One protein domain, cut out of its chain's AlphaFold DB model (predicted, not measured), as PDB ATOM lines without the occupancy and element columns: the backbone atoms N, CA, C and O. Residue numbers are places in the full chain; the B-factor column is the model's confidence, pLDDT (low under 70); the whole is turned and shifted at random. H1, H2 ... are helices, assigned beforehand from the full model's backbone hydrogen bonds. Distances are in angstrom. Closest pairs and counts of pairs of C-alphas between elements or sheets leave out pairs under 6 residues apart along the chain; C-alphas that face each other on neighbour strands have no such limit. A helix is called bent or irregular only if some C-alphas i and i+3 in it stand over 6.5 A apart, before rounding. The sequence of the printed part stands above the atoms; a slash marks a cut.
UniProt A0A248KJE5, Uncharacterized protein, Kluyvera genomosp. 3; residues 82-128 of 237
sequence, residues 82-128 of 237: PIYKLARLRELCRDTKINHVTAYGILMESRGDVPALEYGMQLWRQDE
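Overview. This is residues 82 to 128 of the 237 residues of an uncharacterized protein of Kluyvera genomosp. 3 (UniProt A0A248KJE5). Two helices, H1 and H2, lie side by side and run the same way, and a third, H3, is set crosswise to both near their last residues, forming a small body of three helices. After H1 the backbone folds back through residues 94 to 99 to begin H2, and after H2 it turns through residues 111 to 115 into H3, which stays close to the other two without clearly touching either. The printed part has 47 residues, with three named helices in the order H1, H2, H3 and no named strand; its class is all helix. It is compact, with a radius of gyration of the C-alphas of 10.0 A, and the C-alphas span 26 by 23 by 15 A along their three main axes.

Arrangement. H1, residues 86 to 93, touches H2, residues 100 to 110, with 8 pairs of C-alphas within 8 A. Their closest C-alphas are those of Leu 89 and Ala 103, 5.9 A apart. The two helices run the same way at a shallow tilt of 29 degrees, with 10.2 A from centre to centre. H3, residues 116 to 125, is about perpendicular to H2, at 84 degrees. These two are close but not clearly touching; their closest C-alphas are those of Met 108 and Ala 116, 7.5 A apart. H3 is also about perpendicular to H1, at 89 degrees, and again close but not clearly touching, the closest C-alphas being those of Leu 92 and Leu 123 at 7.8 A. In H1, H2 and H3 every pair of backbone O of residue i and N of residue i+4 is within hydrogen-bond range.

Along the chain. Residues 82 to 85 come before H1, which begins at C-alpha 86, at (209.401, 185.037, 139.543), and measures 10.4 A from first to last C-alpha. H2 is the longest helix by residues, with 11; from C-alpha 100, at (205.058, 186.820, 143.433), to C-alpha 110 it measures 15.2 A. H3 measures 14.4 A and ends at C-alpha 125, at (202.468, 185.209, 123.292). Residues 126 to 128 follow it. No helix is bent or irregular.

Size, cuts and confidence. The C-alphas of Lys 97 and Asp 113 are the two farthest apart, at 27.4 A, while those of Pro 82 and Glu 128, the first and last printed, are 15.8 A apart. The printed part has no cut. The link from H1 to H2, of 6 residues, is short, and the link from H2 to H3, of 5 residues, is tight. The mean pLDDT of the printed part is 90.9, and the model's confidence is under 70 at residues 126 to 128.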
ATOM      1  N   PRO A  82     198.774 181.828 135.007       94.19
ATOM      2  CA  PRO A  82     199.603 180.662 134.683       94.19
ATOM      3  C   PRO A  82     201.074 181.039 134.381       94.19
ATOM      4  O   PRO A  82     201.628 180.659 133.348       94.19
ATOM      5  N   ILE A  83     201.708 181.831 135.256       93.25
ATOM      6  CA  ILE A  83     203.090 182.326 135.141       93.25
ATOM      7  C   ILE A  83     203.751 182.244 136.520       93.25
ATOM      8  O   ILE A  83     203.607 183.140 137.341       93.25
ATOM      9  N   TYR A  84     204.479 181.161 136.790       93.50
ATOM     10  CA  TYR A  84     204.945 180.850 138.154       93.50
ATOM     11  C   TYR A  84     206.381 181.295 138.436       93.50
ATOM     12  O   TYR A  84     206.774 181.456 139.592       93.50
ATOM     13  N   LYS A  85     207.188 181.478 137.389       92.12
ATOM     14  CA  LYS A  85     208.581 181.903 137.535       92.12
ATOM     15  C   LYS A  85     208.633 183.375 137.921       92.12
ATOM     16  O   LYS A  85     208.171 184.235 137.173       92.12
ATOM     17  N   LEU A  86     209.279 183.666 139.049       93.06
ATOM     18  CA  LEU A  86     209.401 185.037 139.543       93.06
ATOM     19  C   LEU A  86     210.147 185.944 138.563       93.06
ATOM     20  O   LEU A  86     209.776 187.100 138.404       93.06
ATOM     21  N   ALA A  87     211.174 185.421 137.888       92.44
ATOM     22  CA  ALA A  87     211.924 186.169 136.882       92.44
ATOM     23  C   ALA A  87     211.008 186.702 135.769       92.44
ATOM     24  O   ALA A  87     211.044 187.891 135.469       92.44
ATOM     25  N   ARG A  88     210.114 185.851 135.246       92.38
ATOM     26  CA  ARG A  88     209.155 186.246 134.210       92.38
ATOM     27  C   ARG A  88     208.120 187.242 134.730       92.38
ATOM     28  O   ARG A  88     207.815 188.224 134.066       92.38
ATOM     29  N   LEU A  89     207.603 187.027 135.938       94.00
ATOM     30  CA  LEU A  89     206.680 187.972 136.574       94.00
ATOM     31  C   LEU A  89     207.308 189.366 136.751       94.00
ATOM     32  O   LEU A  89     206.672 190.376 136.460       94.00
ATOM     33  N   ARG A  90     208.572 189.418 137.183       95.19
ATOM     34  CA  ARG A  90     209.357 190.652 137.338       95.19
ATOM     35  C   ARG A  90     209.595 191.366 136.017       95.19
ATOM     36  O   ARG A  90     209.479 192.585 135.959       95.19
ATOM     37  N   GLU A  91     209.907 190.614 134.966       93.81
ATOM     38  CA  GLU A  91     210.066 191.142 133.611       93.81
ATOM     39  C   GLU A  91     208.775 191.802 133.113       93.81
ATOM     40  O   GLU A  91     208.792 192.967 132.714       93.81
ATOM     41  N   LEU A  92     207.644 191.100 133.234       93.31
ATOM     42  CA  LEU A  92     206.326 191.609 132.848       93.31
ATOM     43  C   LEU A  92     205.934 192.870 133.630       93.31
ATOM     44  O   LEU A  92     205.349 193.792 133.065       93.31
ATOM     45  N   CYS A  93     206.297 192.942 134.912       94.94
ATOM     46  CA  CYS A  93     206.058 194.119 135.752       94.94
ATOM     47  C   CYS A  93     207.131 195.210 135.602       94.94
ATOM     48  O   CYS A  93     206.973 196.295 136.160       94.94
ATOM     49  N   ARG A  94     208.227 194.939 134.879       94.12
ATOM     50  CA  ARG A  94     209.417 195.801 134.763       94.12
ATOM     51  C   ARG A  94     210.006 196.220 136.117       94.12
ATOM     52  O   ARG A  94     210.538 197.320 136.255       94.12
ATOM     53  N   ASP A  95     209.947 195.329 137.103       94.31
ATOM     54  CA  ASP A  95     210.494 195.541 138.444       94.31
ATOM     55  C   ASP A  95     211.164 194.258 138.943       94.31
ATOM     56  O   ASP A  95     210.536 193.212 139.063       94.31
ATOM     57  N   THR A  96     212.459 194.324 139.248       92.44
ATOM     58  CA  THR A  96     213.250 193.166 139.687       92.44
ATOM     59  C   THR A  96     213.180 192.896 141.189       92.44
ATOM     60  O   THR A  96     213.683 191.866 141.643       92.44
ATOM     61  N   LYS A  97     212.580 193.792 141.979       95.38
ATOM     62  CA  LYS A  97     212.555 193.716 143.450       95.38
ATOM     63  C   LYS A  97     211.256 193.154 144.009       95.38
ATOM     64  O   LYS A  97     211.222 192.785 145.181       95.38
ATOM     65  N   ILE A  98     210.212 193.053 143.194       96.56
ATOM     66  CA  ILE A  98     208.919 192.515 143.625       96.56
ATOM     67  C   ILE A  98     208.974 191.001 143.848       96.56
ATOM     68  O   ILE A  98     209.822 190.294 143.293       96.56
ATOM     69  N   ASN A  99     208.063 190.509 144.680       96.81
ATOM     70  CA  ASN A  99     207.806 189.085 144.863       96.81
ATOM     71  C   ASN A  99     206.583 188.645 144.040       96.81
ATOM     72  O   ASN A  99     205.991 189.445 143.312       96.81
ATOM     73  N   HIS A 100     206.205 187.371 144.152       97.12
ATOM     74  CA  HIS A 100     205.058 186.820 143.433       97.12
ATOM     75  C   HIS A 100     203.747 187.528 143.767       97.12
ATOM     76  O   HIS A 100     203.014 187.880 142.850       97.12
ATOM     77  N   VAL A 101     203.469 187.767 145.052       97.62
ATOM     78  CA  VAL A 101     202.220 188.403 145.509       97.62
ATOM     79  C   VAL A 101     202.048 189.776 144.866       97.62
ATOM     80  O   VAL A 101     201.024 190.049 144.243       97.62
ATOM     81  N   THR A 102     203.077 190.622 144.954       97.81
ATOM     82  CA  THR A 102     203.047 191.963 144.363       97.81
ATOM     83  C   THR A 102     202.921 191.900 142.843       97.81
ATOM     84  O   THR A 102     202.143 192.657 142.269       97.81
ATOM     85  N   ALA A 103     203.630 190.978 142.183       97.19
ATOM     86  CA  ALA A 103     203.545 190.831 140.734       97.19
ATOM     87  C   ALA A 103     202.146 190.401 140.266       97.19
ATOM     88  O   ALA A 103     201.610 190.986 139.326       97.19
ATOM     89  N   TYR A 104     201.526 189.419 140.930       97.06
ATOM     90  CA  TYR A 104     200.157 189.020 140.606       97.06
ATOM     91  C   TYR A 104     199.170 190.158 140.851       97.06
ATOM     92  O   TYR A 104     198.319 190.376 139.997       97.06
ATOM     93  N   GLY A 105     199.318 190.924 141.938       96.56
ATOM     94  CA  GLY A 105     198.500 192.117 142.184       96.56
ATOM     95  C   GLY A 105     198.546 193.104 141.013       96.56
ATOM     96  O   GLY A 105     197.509 193.414 140.431       96.56
ATOM     97  N   ILE A 106     199.752 193.500 140.588       96.69
ATOM     98  CA  ILE A 106     199.960 194.432 139.464       96.69
ATOM     99  C   ILE A 106     199.342 193.894 138.166       96.69
ATOM    100  O   ILE A 106     198.627 194.607 137.456       96.69
ATOM    101  N   LEU A 107     199.621 192.633 137.831       96.25
ATOM    102  CA  LEU A 107     199.162 192.039 136.576       96.25
ATOM    103  C   LEU A 107     197.644 191.834 136.563       96.25
ATOM    104  O   LEU A 107     197.013 192.078 135.537       96.25
ATOM    105  N   MET A 108     197.053 191.423 137.685       95.44
ATOM    106  CA  MET A 108     195.609 191.219 137.807       95.44
ATOM    107  C   MET A 108     194.833 192.538 137.771       95.44
ATOM    108  O   MET A 108     193.766 192.573 137.159       95.44
ATOM    109  N   GLU A 109     195.373 193.618 138.343       95.06
ATOM    110  CA  GLU A 109     194.827 194.976 138.185       95.06
ATOM    111  C   GLU A 109     194.907 195.452 136.727       95.06
ATOM    112  O   GLU A 109     193.985 196.090 136.221       95.06
ATOM    113  N   SER A 110     195.979 195.082 136.022       93.94
ATOM    114  CA  SER A 110     196.212 195.478 134.626       93.94
ATOM    115  C   SER A 110     195.380 194.695 133.600       93.94
ATOM    116  O   SER A 110     195.306 195.113 132.446       93.94
ATOM    117  N   ARG A 111     194.744 193.572 133.978       94.31
ATOM    118  CA  ARG A 111     194.038 192.696 133.015       94.31
ATOM    119  C   ARG A 111     192.753 193.302 132.440       94.31
ATOM    120  O   ARG A 111     192.271 192.833 131.409       94.31
ATOM    121  N   GLY A 112     192.163 194.282 133.129       91.56
ATOM    122  CA  GLY A 112     190.828 194.795 132.808       91.56
ATOM    123  C   GLY A 112     189.767 193.686 132.819       91.56
ATOM    124  O   GLY A 112     189.696 192.896 133.761       91.56
ATOM    125  N   ASP A 113     188.972 193.603 131.750       92.56
ATOM    126  CA  ASP A 113     187.880 192.627 131.607       92.56
ATOM    127  C   ASP A 113     188.317 191.281 130.998       92.56
ATOM    128  O   ASP A 113     187.499 190.372 130.833       92.56
ATOM    129  N   VAL A 114     189.600 191.117 130.653       94.12
ATOM    130  CA  VAL A 114     190.092 189.880 130.030       94.12
ATOM    131  C   VAL A 114     190.068 188.736 131.057       94.12
ATOM    132  O   VAL A 114     190.578 188.898 132.176       94.12
ATOM    133  N   PRO A 115     189.510 187.554 130.726       94.31
ATOM    134  CA  PRO A 115     189.568 186.385 131.600       94.31
ATOM    135  C   PRO A 115     191.013 186.056 132.000       94.31
ATOM    136  O   PRO A 115     191.899 186.032 131.153       94.31
ATOM    137  N   ALA A 116     191.265 185.773 133.282       92.56
ATOM    138  CA  ALA A 116     192.627 185.632 133.815       92.56
ATOM    139  C   ALA A 116     193.482 184.593 133.062       92.56
ATOM    140  O   ALA A 116     194.655 184.833 132.784       92.56
ATOM    141  N   LEU A 117     192.885 183.460 132.676       91.38
ATOM    142  CA  LEU A 117     193.571 182.437 131.887       91.38
ATOM    143  C   LEU A 117     193.980 182.958 130.502       91.38
ATOM    144  O   LEU A 117     195.115 182.751 130.077       91.38
ATOM    145  N   GLU A 118     193.070 183.652 129.818       92.69
ATOM    146  CA  GLU A 118     193.331 184.234 128.501       92.69
ATOM    147  C   GLU A 118     194.386 185.339 128.584       92.69
ATOM    148  O   GLU A 118     195.334 185.342 127.801       92.69
ATOM    149  N   TYR A 119     194.280 186.220 129.579       94.81
ATOM    150  CA  TYR A 119     195.266 187.263 129.834       94.81
ATOM    151  C   TYR A 119     196.660 186.671 130.078       94.81
ATOM    152  O   TYR A 119     197.634 187.084 129.453       94.81
ATOM    153  N   GLY A 120     196.752 185.621 130.900       92.81
ATOM    154  CA  GLY A 120     197.997 184.884 131.106       92.81
ATOM    155  C   GLY A 120     198.586 184.320 129.810       92.81
ATOM    156  O   GLY A 120     199.785 184.449 129.578       92.81
ATOM    157  N   MET A 121     197.760 183.736 128.934       90.62
ATOM    158  CA  MET A 121     198.215 183.243 127.626       90.62
ATOM    159  C   MET A 121     198.676 184.374 126.695       90.62
ATOM    160  O   MET A 121     199.629 184.193 125.939       90.62
ATOM    161  N   GLN A 122     198.035 185.543 126.742       92.06
ATOM    162  CA  GLN A 122     198.461 186.711 125.966       92.06
ATOM    163  C   GLN A 122     199.843 187.209 126.412       92.06
ATOM    164  O   GLN A 122     200.679 187.499 125.559       92.06
ATOM    165  N   LEU A 123     200.115 187.231 127.721       90.69
ATOM    166  CA  LEU A 123     201.428 187.598 128.277       90.69
ATOM    167  C   LEU A 123     202.544 186.611 127.890       90.69
ATOM    168  O   LEU A 123     203.710 186.999 127.833       90.69
ATOM    169  N   TRP A 124     202.205 185.351 127.603       81.75
ATOM    170  CA  TRP A 124     203.141 184.388 127.014       81.75
ATOM    171  C   TRP A 124     203.398 184.663 125.525       81.75
ATOM    172  O   TRP A 124     204.543 184.636 125.089       81.75
ATOM    173  N   ARG A 125     202.353 184.976 124.746       72.81
ATOM    174  CA  ARG A 125     202.468 185.209 123.292       72.81
ATOM    175  C   ARG A 125     203.202 186.489 122.912       72.81
ATOM    176  O   ARG A 125     203.743 186.561 121.813       72.81
ATOM    177  N   GLN A 126     203.211 187.498 123.783       61.22
ATOM    178  CA  GLN A 126     203.919 188.756 123.519       61.22
ATOM    179  C   GLN A 126     205.444 188.578 123.370       61.22
ATOM    180  O   GLN A 126     206.078 189.483 122.843       61.22
ATOM    181  N   ASP A 127     205.994 187.402 123.715       53.44
ATOM    182  CA  ASP A 127     207.415 187.051 123.581       53.44
ATOM    183  C   ASP A 127     207.658 185.693 122.890       53.44
ATOM    184  O   ASP A 127     208.685 185.061 123.112       53.44
ATOM    185  N   GLU A 128     206.792 185.236 121.972       47.41
ATOM    186  CA  GLU A 128     207.041 184.005 121.175       47.41
ATOM    187  C   GLU A 128     208.293 184.083 120.250       47.41
ATOM    188  O   GLU A 128     208.521 183.206 119.419       47.41
TER     189      GLU A 128